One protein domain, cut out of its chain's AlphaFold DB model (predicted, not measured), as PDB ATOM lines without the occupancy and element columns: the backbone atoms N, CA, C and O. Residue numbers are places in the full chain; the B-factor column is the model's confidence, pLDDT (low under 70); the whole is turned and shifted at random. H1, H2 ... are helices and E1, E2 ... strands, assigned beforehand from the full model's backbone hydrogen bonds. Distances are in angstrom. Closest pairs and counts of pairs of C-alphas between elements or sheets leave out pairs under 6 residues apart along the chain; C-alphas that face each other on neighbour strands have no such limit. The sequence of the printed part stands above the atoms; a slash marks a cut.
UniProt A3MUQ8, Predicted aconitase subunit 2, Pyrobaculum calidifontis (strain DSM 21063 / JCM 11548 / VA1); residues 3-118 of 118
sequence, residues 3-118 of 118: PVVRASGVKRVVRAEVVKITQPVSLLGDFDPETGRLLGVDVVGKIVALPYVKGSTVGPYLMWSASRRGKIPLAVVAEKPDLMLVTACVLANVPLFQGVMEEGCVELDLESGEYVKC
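What this domain is: This is residues 3 to 118 of the 118 residues of the protein "Predicted aconitase subunit 2" of Pyrobaculum calidifontis (strain DSM 21063 / JCM 11548 / VA1) (UniProt A3MUQ8). A strongly twisted sheet of seven strands, curled like part of a barrel, has H2 packed over one face near its E1 and E5 edge, and H1 beside H2, off the sheet. The printed part has 116 residues, with two named helices and seven named strands in the order E1 E2 E3 H1 E4 H2 E5 E6 E7; the mixed sheet runs E1, E5, E4, E3, E2, E6, E7. The class is mixed, helices and strands, with under half of the residues in named elements. The whole is compact and rounded, with a radius of gyration of the C-alphas of 12.5 A and spans of 34 by 29 by 25 A.

Where its parts are: E1 is residues 3 to 5, from C-alpha 3 at (14.823, 24.674, -40.292). E2, residues 13 to 20, is 19.8 A long and bends by 60 degrees at residue 16. E3 is residues 47 to 50, E4 75 to 78 and E5 96 to 98. E6, residues 104 to 109, measures 15.9 A; E7, residues 115 to 117, ends at C-alpha 117 (31.819, 21.697, -33.998). H1, residues 59 to 67, measures 13.0 A and H2, residues 83 to 92, 14.1 A.

How they stand to each other: E3 is parallel to E2 (N 47 to O 17, 2.9 A) and to E4 (N 77 to O 48, 2.8 A), and E4 to E5 (N 97 to O 76, 2.9 A). E1 is antiparallel to E5 (N 4 to O 96, 2.8 A), as E6 is to E2 (N 18 to O 104, 2.8 A). E6 and E7 form a hairpin (N 116 to O 107, 2.9 A). E3, H1, E4 and E4, H2, E5 are strand-helix-strand units, parallel neighbour strands with a helix between, with right-handed crossovers. H2 is on the sheet, making two layers, helix over sheet, at a height of 8.8 A; it lies over E5 and, only just, with 3 C-alphas, over E1. H1 is not on the sheet; it touches H2, closest at the C-alphas of Pro 60 and Ala 88, 3.8 A, at a shallow tilt of 19 degrees, the same way. Every O i to N i+4 pair is within hydrogen-bond range in H2, and 4 of 5 in H1.

The domain as a whole: The farthest C-alphas, of Thr 57 and Cys 118, are 36.8 A apart. The printed part has no cut. The link from E2 to E3 is long, residues 21 to 46. The mean pLDDT of the printed part is 95.3, and no printed residue is under 70.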
ATOM      1  N   PRO A   3      15.753  24.189 -41.310       96.81
ATOM      2  CA  PRO A   3      14.823  24.674 -40.292       96.81
ATOM      3  C   PRO A   3      13.376  24.265 -40.610       96.81
ATOM      4  O   PRO A   3      12.935  24.343 -41.759       96.81
ATOM      5  N   VAL A   4      12.642  23.834 -39.581       97.75
ATOM      6  CA  VAL A   4      11.229  23.411 -39.652       97.75
ATOM      7  C   VAL A   4      10.358  24.272 -38.740       97.75
ATOM      8  O   VAL A   4       9.307  24.738 -39.169       97.75
ATOM      9  N   VAL A   5      10.805  24.523 -37.506       97.56
ATOM     10  CA  VAL A   5      10.151  25.435 -36.555       97.56
ATOM     11  C   VAL A   5      11.161  26.477 -36.111       97.56
ATOM     12  O   VAL A   5      12.275  26.133 -35.720       97.56
ATOM     13  N   ARG A   6      10.758  27.749 -36.149       95.75
ATOM     14  CA  ARG A   6      11.515  28.865 -35.578       95.75
ATOM     15  C   ARG A   6      10.921  29.223 -34.223       95.75
ATOM     16  O   ARG A   6       9.701  29.300 -34.099       95.75
ATOM     17  N   ALA A   7      11.777  29.467 -33.237       93.00
ATOM     18  CA  ALA A   7      11.364  29.991 -31.941       93.00
ATOM     19  C   ALA A   7      11.545  31.512 -31.886       93.00
ATOM     20  O   ALA A   7      12.391  32.084 -32.573       93.00
ATOM     21  N   SER A   8      10.748  32.166 -31.048       91.19
ATOM     22  CA  SER A   8      10.783  33.614 -30.831       91.19
ATOM     23  C   SER A   8      11.414  33.954 -29.481       91.19
ATOM     24  O   SER A   8      11.299  33.187 -28.527       91.19
ATOM     25  N   GLY A   9      12.112  35.089 -29.389       91.88
ATOM     26  CA  GLY A   9      12.736  35.536 -28.134       91.88
ATOM     27  C   GLY A   9      13.885  34.651 -27.625       91.88
ATOM     28  O   GLY A   9      14.278  34.775 -26.469       91.88
ATOM     29  N   VAL A  10      14.424  33.764 -28.467       91.62
ATOM     30  CA  VAL A  10      15.599  32.936 -28.157       91.62
ATOM     31  C   VAL A  10      16.884  33.594 -28.669       91.62
ATOM     32  O   VAL A  10      16.851  34.439 -29.564       91.62
ATOM     33  N   LYS A  11      18.035  33.214 -28.101       91.88
ATOM     34  CA  LYS A  11      19.346  33.639 -28.623       91.88
ATOM     35  C   LYS A  11      19.508  33.162 -30.066       91.88
ATOM     36  O   LYS A  11      19.057  32.077 -30.401       91.88
ATOM     37  N   ARG A  12      20.195  33.945 -30.901       94.19
ATOM     38  CA  ARG A  12      20.458  33.552 -32.292       94.19
ATOM     39  C   ARG A  12      21.453  32.398 -32.380       94.19
ATOM     40  O   ARG A  12      21.160  31.396 -33.011       94.19
ATOM     41  N   VAL A  13      22.607  32.545 -31.735       96.75
ATOM     42  CA  VAL A  13      23.672  31.538 -31.729       96.75
ATOM     43  C   VAL A  13      23.837  30.998 -30.317       96.75
ATOM     44  O   VAL A  13      23.847  31.763 -29.346       96.75
ATOM     45  N   VAL A  14      23.943  29.676 -30.196       97.12
ATOM     46  CA  VAL A  14      24.143  28.982 -28.921       97.12
ATOM     47  C   VAL A  14      25.286  27.987 -29.023       97.12
ATOM     48  O   VAL A  14      25.427  27.299 -30.029       97.12
ATOM     49  N   ARG A  15      26.072  27.877 -27.950       97.81
ATOM     50  CA  ARG A  15      27.065  26.818 -27.775       97.81
ATOM     51  C   ARG A  15      26.530  25.804 -26.775       97.81
ATOM     52  O   ARG A  15      26.261  26.179 -25.634       97.81
ATOM     53  N   ALA A  16      26.354  24.557 -27.196       97.56
ATOM     54  CA  ALA A  16      25.738  23.525 -26.371       97.56
ATOM     55  C   ALA A  16      26.224  22.116 -26.729       97.56
ATOM     56  O   ALA A  16      26.745  21.869 -27.817       97.56
ATOM     57  N   GLU A  17      26.032  21.196 -25.789       98.12
ATOM     58  CA  GLU A  17      26.230  19.766 -26.005       98.12
ATOM     59  C   GLU A  17      25.054  19.177 -26.798       98.12
ATOM     60  O   GLU A  17      23.888  19.515 -26.563       98.12
ATOM     61  N   VAL A  18      25.374  18.274 -27.720       98.31
ATOM     62  CA  VAL A  18      24.428  17.453 -28.462       98.31
ATOM     63  C   VAL A  18      24.217  16.136 -27.732       98.31
ATOM     64  O   VAL A  18      25.156  15.362 -27.562       98.31
ATOM     65  N   VAL A  19      22.966  15.857 -27.381       98.06
ATOM     66  CA  VAL A  19      22.523  14.543 -26.910       98.06
ATOM     67  C   VAL A  19      21.906  13.804 -28.087       98.06
ATOM     68  O   VAL A  19      20.866  14.231 -28.598       98.06
ATOM     69  N   LYS A  20      22.525  12.703 -28.521       97.69
ATOM     70  CA  LYS A  20      21.999  11.882 -29.613       97.69
ATOM     71  C   LYS A  20      21.193  10.725 -29.047       97.69
ATOM     72  O   LYS A  20      21.683   9.872 -28.319       97.69
ATOM     73  N   ILE A  21      19.930  10.674 -29.433       97.19
ATOM     74  CA  ILE A  21      19.044   9.556 -29.165       97.19
ATOM     75  C   ILE A  21      19.032   8.672 -30.407       97.19
ATOM     76  O   ILE A  21      18.692   9.121 -31.496       97.19
ATOM     77  N   THR A  22      19.398   7.404 -30.251       95.44
ATOM     78  CA  THR A  22      19.522   6.446 -31.364       95.44
ATOM     79  C   THR A  22      18.237   5.666 -31.648       95.44
ATOM     80  O   THR A  22      18.172   4.911 -32.616       95.44
ATOM     81  N   GLN A  23      17.197   5.859 -30.832       94.81
ATOM     82  CA  GLN A  23      15.915   5.167 -30.939       94.81
ATOM     83  C   GLN A  23      14.732   6.141 -31.068       94.81
ATOM     84  O   GLN A  23      14.825   7.288 -30.631       94.81
ATOM     85  N   PRO A  24      13.592   5.710 -31.635       94.06
ATOM     86  CA  PRO A  24      12.391   6.535 -31.696       94.06
ATOM     87  C   PRO A  24      11.827   6.842 -30.309       94.06
ATOM     88  O   PRO A  24      11.691   5.939 -29.479       94.06
ATOM     89  N   VAL A  25      11.420   8.092 -30.102       94.19
ATOM     90  CA  VAL A  25      11.033   8.617 -28.785       94.19
ATOM     91  C   VAL A  25       9.524   8.807 -28.673       94.19
ATOM     92  O   VAL A  25       8.904   9.427 -29.531       94.19
ATOM     93  N   SER A  26       8.924   8.323 -27.592       93.62
ATOM     94  CA  SER A  26       7.566   8.670 -27.179       93.62
ATOM     95  C   SER A  26       7.593   9.855 -26.224       93.62
ATOM     96  O   SER A  26       7.979   9.706 -25.072       93.62
ATOM     97  N   LEU A  27       7.106  11.025 -26.642       90.75
ATOM     98  CA  LEU A  27       7.021  12.182 -25.735       90.75
ATOM     99  C   LEU A  27       6.149  11.913 -24.494       90.75
ATOM    100  O   LEU A  27       6.333  12.568 -23.481       90.75
ATOM    101  N   LEU A  28       5.204  10.968 -24.560       91.38
ATOM    102  CA  LEU A  28       4.356  10.597 -23.421       91.38
ATOM    103  C   LEU A  28       5.020   9.598 -22.468       91.38
ATOM    104  O   LEU A  28       4.779   9.655 -21.269       91.38
ATOM    105  N   GLY A  29       5.796   8.658 -23.006       90.06
ATOM    106  CA  GLY A  29       6.394   7.580 -22.211       90.06
ATOM    107  C   GLY A  29       7.823   7.863 -21.763       90.06
ATOM    108  O   GLY A  29       8.240   7.388 -20.714       90.06
ATOM    109  N   ASP A  30       8.559   8.638 -22.557       94.88
ATOM    110  CA  ASP A  30      10.010   8.760 -22.443       94.88
ATOM    111  C   ASP A  30      10.454  10.149 -21.975       94.88
ATOM    112  O   ASP A  30      11.610  10.306 -21.588       94.88
ATOM    113  N   PHE A  31       9.581  11.160 -22.022       95.56
ATOM    114  CA  PHE A  31       9.892  12.516 -21.573       95.56
ATOM    115  C   PHE A  31       9.232  12.812 -20.228       95.56
ATOM    116  O   PHE A  31       8.009  12.771 -20.101       95.56
ATOM    117  N   ASP A  32      10.046  13.161 -19.237       95.94
ATOM    118  CA  ASP A  32       9.581  13.649 -17.945       95.94
ATOM    119  C   ASP A  32       9.544  15.189 -17.960       95.94
ATOM    120  O   ASP A  32      10.601  15.835 -17.951       95.94
ATOM    121  N   PRO A  33       8.349  15.808 -17.957       94.62
ATOM    122  CA  PRO A  33       8.216  17.254 -18.046       94.62
ATOM    123  C   PRO A  33       8.565  17.987 -16.741       94.62
ATOM    124  O   PRO A  33       8.663  19.219 -16.758       94.62
ATOM    125  N   GLU A  34       8.694  17.289 -15.607       96.19
ATOM    126  CA  GLU A  34       9.099  17.881 -14.324       96.19
ATOM    127  C   GLU A  34      10.619  18.040 -14.254       96.19
ATOM    128  O   GLU A  34      11.132  19.066 -13.794       96.19
ATOM    129  N   THR A  35      11.354  17.036 -14.738       96.31
ATOM    130  CA  THR A  35      12.821  17.024 -14.676       96.31
ATOM    131  C   THR A  35      13.486  17.501 -15.962       96.31
ATOM    132  O   THR A  35      14.608  17.999 -15.898       96.31
ATOM    133  N   GLY A  36      12.800  17.419 -17.105       96.12
ATOM    134  CA  GLY A  36      13.379  17.686 -18.423       96.12
ATOM    135  C   GLY A  36      14.292  16.556 -18.895       96.12
ATOM    136  O   GLY A  36      15.264  16.805 -19.608       96.12
ATOM    137  N   ARG A  37      14.012  15.317 -18.470       97.31
ATOM    138  CA  ARG A  37      14.755  14.128 -18.893       97.31
ATOM    139  C   ARG A  37      14.037  13.412 -20.022       97.31
ATOM    140  O   ARG A  37      12.830  13.198 -19.955       97.31
ATOM    141  N   LEU A  38      14.796  12.995 -21.028       96.12
ATOM    142  CA  LEU A  38      14.338  12.183 -22.144       96.12
ATOM    143  C   LEU A  38      15.059  10.835 -22.112       96.12
ATOM    144  O   LEU A  38      16.284  10.798 -22.149       96.12
ATOM    145  N   LEU A  39      14.312   9.733 -22.004       95.25
ATOM    146  CA  LEU A  39      14.861   8.385 -21.785       95.25
ATOM    147  C   LEU A  39      15.827   8.333 -20.582       95.25
ATOM    148  O   LEU A  39      16.835   7.631 -20.599       95.25
ATOM    149  N   GLY A  40      15.545   9.123 -19.541       94.94
ATOM    150  CA  GLY A  40      16.396   9.250 -18.354       94.94
ATOM    151  C   GLY A  40      17.619  10.164 -18.514       94.94
ATOM    152  O   GLY A  40      18.273  10.462 -17.514       94.94
ATOM    153  N   VAL A  41      17.904  10.664 -19.720       95.88
ATOM    154  CA  VAL A  41      19.015  11.586 -19.998       95.88
ATOM    155  C   VAL A  41      18.548  13.029 -19.851       95.88
ATOM    156  O   VAL A  41      17.496  13.398 -20.365       95.88
ATOM    157  N   ASP A  42      19.320  13.861 -19.156       96.94
ATOM    158  CA  ASP A  42      19.022  15.292 -19.039       96.94
ATOM    159  C   ASP A  42      19.218  16.012 -20.379       96.94
ATOM    160  O   ASP A  42      20.311  15.977 -20.954       96.94
ATOM    161  N   VAL A  43      18.156  16.661 -20.863       97.62
ATOM    162  CA  VAL A  43      18.154  17.402 -22.132       97.62
ATOM    163  C   VAL A  43      17.974  18.908 -21.948       97.62
ATOM    164  O   VAL A  43      17.957  19.648 -22.933       97.62
ATOM    165  N   VAL A  44      17.851  19.387 -20.708       98.12
ATOM    166  CA  VAL A  44      17.637  20.810 -20.430       98.12
ATOM    167  C   VAL A  44      18.847  21.623 -20.879       98.12
ATOM    168  O   VAL A  44      19.978  21.352 -20.488       98.12
ATOM    169  N   GLY A  45      18.621  22.640 -21.712       97.50
ATOM    170  CA  GLY A  45      19.711  23.495 -22.190       97.50
ATOM    171  C   GLY A  45      20.658  22.824 -23.201       97.50
ATOM    172  O   GLY A  45      21.703  23.390 -23.513       97.50
ATOM    173  N   LYS A  46      20.305  21.645 -23.725       98.12
ATOM    174  CA  LYS A  46      21.098  20.897 -24.714       98.12
ATOM    175  C   LYS A  46      20.447  20.921 -26.093       98.12
ATOM    176  O   LYS A  46      19.307  21.366 -26.237       98.12
ATOM    177  N   ILE A  47      21.156  20.436 -27.107       98.31
ATOM    178  CA  ILE A  47      20.565  20.169 -28.421       98.31
ATOM    179  C   ILE A  47      20.269  18.676 -28.511       98.31
ATOM    180  O   ILE A  47      21.160  17.852 -28.329       98.31
ATOM    181  N   VAL A  48      19.019  18.313 -28.780       98.31
ATOM    182  CA  VAL A  48      18.612  16.905 -28.861       98.31
ATOM    183  C   VAL A  48      18.561  16.484 -30.319       98.31
ATOM    184  O   VAL A  48      17.787  17.048 -31.086       98.31
ATOM    185  N   ALA A  49      19.346  15.480 -30.691       98.31
ATOM    186  CA  ALA A  49      19.282  14.839 -31.999       98.31
ATOM    187  C   ALA A  49      18.564  13.490 -31.874       98.31
ATOM    188  O   ALA A  49      18.918  12.692 -31.013       98.31
ATOM    189  N   LEU A  50      17.548  13.223 -32.695       97.75
ATOM    190  CA  LEU A  50      16.757  11.988 -32.630       97.75
ATOM    191  C   LEU A  50      16.276  11.547 -34.022       97.75
ATOM    192  O   LEU A  50      16.156  12.381 -34.917       97.75
ATOM    193  N   PRO A  51      15.950  10.261 -34.243       96.94
ATOM    194  CA  PRO A  51      15.465   9.804 -35.541       96.94
ATOM    195  C   PRO A  51      14.069  10.365 -35.849       96.94
ATOM    196  O   PRO A  51      13.864  11.060 -36.844       96.94
ATOM    197  N   TYR A  52      13.097  10.084 -34.982       95.31
ATOM    198  CA  TYR A  52      11.725  10.588 -35.056       95.31
ATOM    199  C   TYR A  52      11.006  10.366 -33.721       95.31
ATOM    200  O   TYR A  52      11.485   9.623 -32.855       95.31
ATOM    201  N   VAL A  53       9.842  10.996 -33.560       94.00
ATOM    202  CA  VAL A  53       8.950  10.735 -32.425       94.00
ATOM    203  C   VAL A  53       7.834   9.767 -32.803       94.00
ATOM    204  O   VAL A  53       7.428   9.676 -33.956       94.00
ATOM    205  N   LYS A  54       7.338   9.030 -31.815       91.50
ATOM    206  CA  LYS A  54       6.199   8.113 -31.920       91.50
ATOM    207  C   LYS A  54       5.155   8.452 -30.858       91.50
ATOM    208  O   LYS A  54       5.468   9.066 -29.841       91.50
ATOM    209  N   GLY A  55       3.924   7.992 -31.058       83.25
ATOM    210  CA  GLY A  55       2.844   8.123 -30.079       83.25
ATOM    211  C   GLY A  55       1.641   8.901 -30.605       83.25
ATOM    212  O   GLY A  55       1.409   8.959 -31.808       83.25
ATOM    213  N   SER A  56       0.851   9.444 -29.677       70.06
ATOM    214  CA  SER A  56      -0.451  10.073 -29.935       70.06
ATOM    215  C   SER A  56      -0.509  11.501 -29.378       70.06
ATOM    216  O   SER A  56       0.427  11.960 -28.722       70.06
ATOM    217  N   THR A  57      -1.629  12.186 -29.599       80.81
ATOM    218  CA  THR A  57      -1.889  13.636 -29.503       80.81
ATOM    219  C   THR A  57      -1.518  14.326 -28.181       80.81
ATOM    220  O   THR A  57      -1.436  15.549 -28.134       80.81
ATOM    221  N   VAL A  58      -1.279  13.580 -27.096       87.06
ATOM    222  CA  VAL A  58      -0.982  14.142 -25.763       87.06
ATOM    223  C   VAL A  58       0.475  14.600 -25.623       87.06
ATOM    224  O   VAL A  58       0.745  15.566 -24.914       87.06
ATOM    225  N   GLY A  59       1.414  13.959 -26.328       84.62
ATOM    226  CA  GLY A  59       2.855  14.238 -26.214       84.62
ATOM    227  C   GLY A  59       3.255  15.725 -26.310       84.62
ATOM    228  O   GLY A  59       4.001  16.198 -25.453       84.62
ATOM    229  N   PRO A  60       2.733  16.499 -27.281       91.56
ATOM    230  CA  PRO A  60       3.024  17.924 -27.432       91.56
ATOM    231  C   PRO A  60       2.743  18.765 -26.184       91.56
ATOM    232  O   PRO A  60       3.497  19.689 -25.879       91.56
ATOM    233  N   TYR A  61       1.704  18.420 -25.420       93.75
ATOM    234  CA  TYR A  61       1.339  19.153 -24.207       93.75
ATOM    235  C   TYR A  61       2.328  18.936 -23.060       93.75
ATOM    236  O   TYR A  61       2.465  19.812 -22.206       93.75
ATOM    237  N   LEU A  62       3.055  17.816 -23.045       93.75
ATOM    238  CA  LEU A  62       4.095  17.571 -22.044       93.75
ATOM    239  C   LEU A  62       5.313  18.456 -22.290       93.75
ATOM    240  O   LEU A  62       5.817  19.080 -21.360       93.75
ATOM    241  N   MET A  63       5.734  18.581 -23.550       94.06
ATOM    242  CA  MET A  63       6.824  19.481 -23.928       94.06
ATOM    243  C   MET A  63       6.445  20.949 -23.674       94.06
ATOM    244  O   MET A  63       7.240  21.710 -23.121       94.06
ATOM    245  N   TRP A  64       5.196  21.331 -23.967       95.50
ATOM    246  CA  TRP A  64       4.650  22.636 -23.580       95.50
ATOM    247  C   TRP A  64       4.679  22.858 -22.061       95.50
ATOM    248  O   TRP A  64       5.172  23.888 -21.600       95.50
ATOM    249  N   SER A  65       4.205  21.898 -21.265       95.69
ATOM    250  CA  SER A  65       4.217  21.993 -19.800       95.69
ATOM    251  C   SER A  65       5.639  22.161 -19.248       95.69
ATOM    252  O   SER A  65       5.890  23.049 -18.431       95.69
ATOM    253  N   ALA A  66       6.598  21.391 -19.769       96.19
ATOM    254  CA  ALA A  66       8.008  21.497 -19.408       96.19
ATOM    255  C   ALA A  66       8.612  22.864 -19.765       96.19
ATOM    256  O   ALA A  66       9.388  23.420 -18.984       96.19
ATOM    257  N   SER A  67       8.215  23.452 -20.903       96.31
ATOM    258  CA  SER A  67       8.697  24.775 -21.329       96.31
ATOM    259  C   SER A  67       8.355  25.873 -20.322       96.31
ATOM    260  O   SER A  67       9.200  26.710 -20.010       96.31
ATOM    261  N   ARG A  68       7.170  25.804 -19.698       96.06
ATOM    262  CA  ARG A  68       6.736  26.756 -18.658       96.06
ATOM    263  C   ARG A  68       7.594  26.703 -17.394       96.06
ATOM    264  O   ARG A  68       7.544  27.628 -16.590       96.06
ATOM    265  N   ARG A  69       8.371  25.632 -17.223       95.56
ATOM    266  CA  ARG A  69       9.315  25.418 -16.118       95.56
ATOM    267  C   ARG A  69      10.778  25.542 -16.549       95.56
ATOM    268  O   ARG A  69      11.668  25.264 -15.750       95.56
ATOM    269  N   GLY A  70      11.041  25.910 -17.804       95.25
ATOM    270  CA  GLY A  70      12.394  25.961 -18.363       95.25
ATOM    271  C   GLY A  70      13.068  24.590 -18.475       95.25
ATOM    272  O   GLY A  70      14.291  24.514 -18.503       95.25
ATOM    273  N   LYS A  71      12.293  23.498 -18.511       97.38
ATOM    274  CA  LYS A  71      12.781  22.109 -18.565       97.38
ATOM    275  C   LYS A  71      12.784  21.568 -19.993       97.38
ATOM    276  O   LYS A  71      12.242  20.503 -20.270       97.38
ATOM    277  N   ILE A  72      13.355  22.344 -20.911       96.94
ATOM    278  CA  ILE A  72      13.345  22.068 -22.352       96.94
ATOM    279  C   ILE A  72      14.750  22.124 -22.958       96.94
ATOM    280  O   ILE A  72      15.626  22.816 -22.425       96.94
ATOM    281  N   PRO A  73      14.973  21.419 -24.079       97.62
ATOM    282  CA  PRO A  73      16.181  21.594 -24.872       97.62
ATOM    283  C   PRO A  73      16.219  22.968 -25.550       97.62
ATOM    284  O   PRO A  73      15.189  23.608 -25.755       97.62
ATOM    285  N   LEU A  74      17.421  23.402 -25.934       97.94
ATOM    286  CA  LEU A  74      17.629  24.616 -26.733       97.94
ATOM    287  C   LEU A  74      17.159  24.444 -28.176       97.94
ATOM    288  O   LEU A  74      16.759  25.422 -28.796       97.94
ATOM    289  N   ALA A  75      17.252  23.227 -28.710       98.19
ATOM    290  CA  ALA A  75      16.797  22.873 -30.047       98.19
ATOM    291  C   ALA A  75      16.594  21.362 -30.169       98.19
ATOM    292  O   ALA A  75      17.224  20.574 -29.456       98.19
ATOM    293  N   VAL A  76      15.752  20.966 -31.121       98.25
ATOM    294  CA  VAL A  76      15.570  19.574 -31.534       98.25
ATOM    295  C   VAL A  76      15.995  19.419 -32.992       98.25
ATOM    296  O   VAL A  76      15.640  20.227 -33.848       98.25
ATOM    297  N   VAL A  77      16.735  18.357 -33.283       98.38
ATOM    298  CA  VAL A  77      17.118  17.931 -34.626       98.38
ATOM    299  C   VAL A  77      16.533  16.546 -34.850       98.38
ATOM    300  O   VAL A  77      16.883  15.603 -34.144       98.38
ATOM    301  N   ALA A  78      15.620  16.426 -35.806       98.00
ATOM    302  CA  ALA A  78      14.971  15.167 -36.136       98.00
ATOM    303  C   ALA A  78      15.299  14.736 -37.563       98.00
ATOM    304  O   ALA A  78      15.213  15.543 -38.489       98.00
ATOM    305  N   GLU A  79      15.596  13.457 -37.781       97.94
ATOM    306  CA  GLU A  79      15.784  12.943 -39.144       97.94
ATOM    307  C   GLU A  79      14.472  13.014 -39.935       97.94
ATOM    308  O   GLU A  79      14.430  13.446 -41.094       97.94
ATOM    309  N   LYS A  80      13.375  12.617 -39.279       97.00
ATOM    310  CA  LYS A  80      12.019  12.608 -39.832       97.00
ATOM    311  C   LYS A  80      11.057  13.293 -38.856       97.00
ATOM    312  O   LYS A  80      10.406  12.610 -38.064       97.00
ATOM    313  N   PRO A  81      10.972  14.634 -38.873       95.81
ATOM    314  CA  PRO A  81       9.968  15.344 -38.096       95.81
ATOM    315  C   PRO A  81       8.570  15.054 -38.653       95.81
ATOM    316  O   PRO A  81       8.358  15.083 -39.866       95.81
ATOM    317  N   ASP A  82       7.618  14.802 -37.763       93.25
ATOM    318  CA  ASP A  82       6.201  14.653 -38.079       93.25
ATOM    319  C   ASP A  82       5.382  15.818 -37.491       93.25
ATOM    320  O   ASP A  82       5.904  16.694 -36.794       93.25
ATOM    321  N   LEU A  83       4.077  15.845 -37.772       93.25
ATOM    322  CA  LEU A  83       3.197  16.915 -37.289       93.25
ATOM    323  C   LEU A  83       3.128  16.965 -35.754       93.25
ATOM    324  O   LEU A  83       2.954  18.037 -35.173       93.25
ATOM    325  N   MET A  84       3.299  15.817 -35.097       93.25
ATOM    326  CA  MET A  84       3.333  15.699 -33.644       93.25
ATOM    327  C   MET A  84       4.537  16.439 -33.058       93.25
ATOM    328  O   MET A  84       4.367  17.292 -32.185       93.25
ATOM    329  N   LEU A  85       5.743  16.176 -33.570       95.69
ATOM    330  CA  LEU A  85       6.959  16.858 -33.136       95.69
ATOM    331  C   LEU A  85       6.919  18.350 -33.449       95.69
ATOM    332  O   LEU A  85       7.299  19.165 -32.609       95.69
ATOM    333  N   VAL A  86       6.433  18.707 -34.641       96.94
ATOM    334  CA  VAL A  86       6.264  20.107 -35.045       96.94
ATOM    335  C   VAL A  86       5.354  20.830 -34.055       96.94
ATOM    336  O   VAL A  86       5.733  21.876 -33.536       96.94
ATOM    337  N   THR A  87       4.200  20.246 -33.720       96.12
ATOM    338  CA  THR A  87       3.257  20.832 -32.753       96.12
ATOM    339  C   THR A  87       3.892  20.981 -31.371       96.12
ATOM    340  O   THR A  87       3.755  22.029 -30.744       96.12
ATOM    341  N   ALA A  88       4.632  19.969 -30.907       95.88
ATOM    342  CA  ALA A  88       5.330  20.015 -29.621       95.88
ATOM    343  C   ALA A  88       6.342  21.168 -29.558       95.88
ATOM    344  O   ALA A  88       6.339  21.949 -28.607       95.88
ATOM    345  N   CYS A  89       7.162  21.309 -30.601       97.31
ATOM    346  CA  CYS A  89       8.188  22.345 -30.696       97.31
ATOM    347  C   CYS A  89       7.583  23.749 -30.816       97.31
ATOM    348  O   CYS A  89       8.058  24.673 -30.158       97.31
ATOM    349  N   VAL A  90       6.499  23.905 -31.587       97.38
ATOM    350  CA  VAL A  90       5.767  25.176 -31.701       97.38
ATOM    351  C   VAL A  90       5.200  25.599 -30.348       97.38
ATOM    352  O   VAL A  90       5.438  26.724 -29.915       97.38
ATOM    353  N   LEU A  91       4.493  24.703 -29.652       96.50
ATOM    354  CA  LEU A  91       3.894  25.023 -28.354       96.50
ATOM    355  C   LEU A  91       4.958  25.340 -27.297       96.50
ATOM    356  O   LEU A  91       4.781  26.266 -26.510       96.50
ATOM    357  N   ALA A  92       6.059  24.591 -27.280       96.62
ATOM    358  CA  ALA A  92       7.148  24.777 -26.326       96.62
ATOM    359  C   ALA A  92       8.108  25.929 -26.682       96.62
ATOM    360  O   ALA A  92       9.027  26.194 -25.911       96.62
ATOM    361  N   ASN A  93       7.916  26.595 -27.830       97.25
ATOM    362  CA  ASN A  93       8.824  27.606 -28.378       97.25
ATOM    363  C   ASN A  93      10.278  27.097 -28.488       97.25
ATOM    364  O   ASN A  93      11.228  27.771 -28.089       97.25
ATOM    365  N   VAL A  94      10.440  25.887 -29.028       97.81
ATOM    366  CA  VAL A  94      11.734  25.232 -29.256       97.81
ATOM    367  C   VAL A  94      12.002  25.154 -30.762       97.81
ATOM    368  O   VAL A  94      11.148  24.658 -31.500       97.81
ATOM    369  N   PRO A  95      13.167  25.610 -31.254       98.19
ATOM    370  CA  PRO A  95      13.571  25.414 -32.641       98.19
ATOM    371  C   PRO A  95      13.612  23.931 -33.022       98.19
ATOM    372  O   PRO A  95      14.168  23.108 -32.290       98.19
ATOM    373  N   LEU A  96      13.066  23.603 -34.193       98.50
ATOM    374  CA  LEU A  96      13.103  22.259 -34.767       98.50
ATOM    375  C   LEU A  96      13.803  22.295 -36.116       98.50
ATOM    376  O   LEU A  96      13.429  23.075 -36.997       98.50
ATOM    377  N   PHE A  97      14.743  21.380 -36.303       98.44
ATOM    378  CA  PHE A  97      15.442  21.164 -37.557       98.44
ATOM    379  C   PHE A  97      15.202  19.755 -38.079       98.44
ATOM    380  O   PHE A  97      15.099  18.798 -37.316       98.44
ATOM    381  N   GLN A  98      15.173  19.631 -39.400       98.38
ATOM    382  CA  GLN A  98      15.257  18.363 -40.096       98.38
ATOM    383  C   GLN A  98      16.712  18.084 -40.488       98.38
ATOM    384  O   GLN A  98      17.333  18.874 -41.212       98.38
ATOM    385  N   GLY A  99      17.257  16.960 -40.030       97.25
ATOM    386  CA  GLY A  99      18.621  16.534 -40.333       97.25
ATOM    387  C   GLY A  99      19.140  15.458 -39.384       97.25
ATOM    388  O   GLY A  99      18.404  14.943 -38.551       97.25
ATOM    389  N   VAL A 100      20.427  15.146 -39.518       96.44
ATOM    390  CA  VAL A 100      21.169  14.243 -38.629       96.44
ATOM    391  C   VAL A 100      22.266  15.057 -37.951       96.44
ATOM    392  O   VAL A 100      22.858  15.938 -38.583       96.44
ATOM    393  N   MET A 101      22.549  14.762 -36.686       95.25
ATOM    394  CA  MET A 101      23.654  15.375 -35.957       95.25
ATOM    395  C   MET A 101      24.332  14.343 -35.054       95.25
ATOM    396  O   MET A 101      23.679  13.447 -34.518       95.25
ATOM    397  N   GLU A 102      25.651  14.455 -34.931       95.06
ATOM    398  CA  GLU A 102      26.463  13.606 -34.058       95.06
ATOM    399  C   GLU A 102      26.584  14.208 -32.657       95.06
ATOM    400  O   GLU A 102      26.453  15.420 -32.490       95.06
ATOM    401  N   GLU A 103      26.868  13.359 -31.667       95.50
ATOM    402  CA  GLU A 103      27.171  13.803 -30.303       95.50
ATOM    403  C   GLU A 103      28.414  14.703 -30.265       95.50
ATOM    404  O   GLU A 103      29.320  14.588 -31.097       95.50
ATOM    405  N   GLY A 104      28.457  15.595 -29.274       95.69
ATOM    406  CA  GLY A 104      29.580  16.505 -29.045       95.69
ATOM    407  C   GLY A 104      29.151  17.944 -28.774       95.69
ATOM    408  O   GLY A 104      27.971  18.243 -28.624       95.69
ATOM    409  N   CYS A 105      30.119  18.855 -28.697       96.75
ATOM    410  CA  CYS A 105      29.860  20.288 -28.554       96.75
ATOM    411  C   CYS A 105      29.681  20.930 -29.929       96.75
ATOM    412  O   CYS A 105      30.484  20.695 -30.836       96.75
ATOM    413  N   VAL A 106      28.667  21.780 -30.069       97.62
ATOM    414  CA  VAL A 106      28.466  22.587 -31.276       97.62
ATOM    415  C   VAL A 106      28.155  24.035 -30.927       97.62
ATOM    416  O   VAL A 106      27.571  24.329 -29.882       97.62
ATOM    417  N   GLU A 107      28.520  24.929 -31.835       97.81
ATOM    418  CA  GLU A 107      27.971  26.275 -31.932       97.81
ATOM    419  C   GLU A 107      26.953  26.289 -33.077       97.81
ATOM    420  O   GLU A 107      27.296  25.966 -34.213       97.81
ATOM    421  N   LEU A 108      25.693  26.585 -32.762       97.62
ATOM    422  CA  LEU A 108      24.537  26.450 -33.649       97.62
ATOM    423  C   LEU A 108      23.808  27.793 -33.797       97.62
ATOM    424  O   LEU A 108      23.417  28.388 -32.790       97.62
ATOM    425  N   ASP A 109      23.552  28.217 -35.036       97.62
ATOM    426  CA  ASP A 109      22.586  29.272 -35.362       97.62
ATOM    427  C   ASP A 109      21.161  28.679 -35.370       97.62
ATOM    428  O   ASP A 109      20.808  27.828 -36.194       97.62
ATOM    429  N   LEU A 110      20.336  29.122 -34.418       96.50
ATOM    430  CA  LEU A 110      18.968  28.649 -34.193       96.50
ATOM    431  C   LEU A 110      17.959  29.143 -35.249       96.50
ATOM    432  O   LEU A 110      16.804  28.715 -35.229       96.50
ATOM    433  N   GLU A 111      18.363  30.021 -36.168       94.31
ATOM    434  CA  GLU A 111      17.529  30.524 -37.259       94.31
ATOM    435  C   GLU A 111      17.838  29.811 -38.584       94.31
ATOM    436  O   GLU A 111      16.916  29.352 -39.268       94.31
ATOM    437  N   SER A 112      19.122  29.704 -38.944       95.12
ATOM    438  CA  SER A 112      19.556  29.091 -40.207       95.12
ATOM    439  C   SER A 112      19.729  27.573 -40.109       95.12
ATOM    440  O   SER A 112      19.530  26.867 -41.100       95.12
ATOM    441  N   GLY A 113      20.068  27.051 -38.924       94.31
ATOM    442  CA  GLY A 113      20.458  25.654 -38.735       94.31
ATOM    443  C   GLY A 113      21.885  25.348 -39.199       94.31
ATOM    444  O   GLY A 113      22.227  24.176 -39.408       94.31
ATOM    445  N   GLU A 114      22.707  26.373 -39.418       96.81
ATOM    446  CA  GLU A 114      24.149  26.242 -39.617       96.81
ATOM    447  C   GLU A 114      24.833  26.006 -38.272       96.81
ATOM    448  O   GLU A 114      24.478  26.619 -37.267       96.81
ATOM    449  N   TYR A 115      25.810  25.103 -38.243       96.75
ATOM    450  CA  TYR A 115      26.553  24.812 -37.027       96.75
ATOM    451  C   TYR A 115      28.009  24.483 -37.323       96.75
ATOM    452  O   TYR A 115      28.345  23.985 -38.400       96.75
ATOM    453  N   VAL A 116      28.856  24.715 -36.327       96.69
ATOM    454  CA  VAL A 116      30.257  24.295 -36.306       96.69
ATOM    455  C   VAL A 116      30.513  23.463 -35.059       96.69
ATOM    456  O   VAL A 116      29.920  23.701 -34.005       96.69
ATOM    457  N   LYS A 117      31.373  22.450 -35.172       94.62
ATOM    458  CA  LYS A 117      31.819  21.697 -33.998       94.62
ATOM    459  C   LYS A 117      32.786  22.552 -33.184       94.62
ATOM    460  O   LYS A 117      33.638  23.228 -33.763       94.62
ATOM    461  N   CYS A 118      32.638  22.491 -31.863       89.81
ATOM    462  CA  CYS A 118      33.750  22.763 -30.964       89.81
ATOM    463  C   CYS A 118      34.699  21.543 -30.994       89.81
ATOM    464  O   CYS A 118      35.870  21.744 -30.637       89.81
TER     465      CYS A 118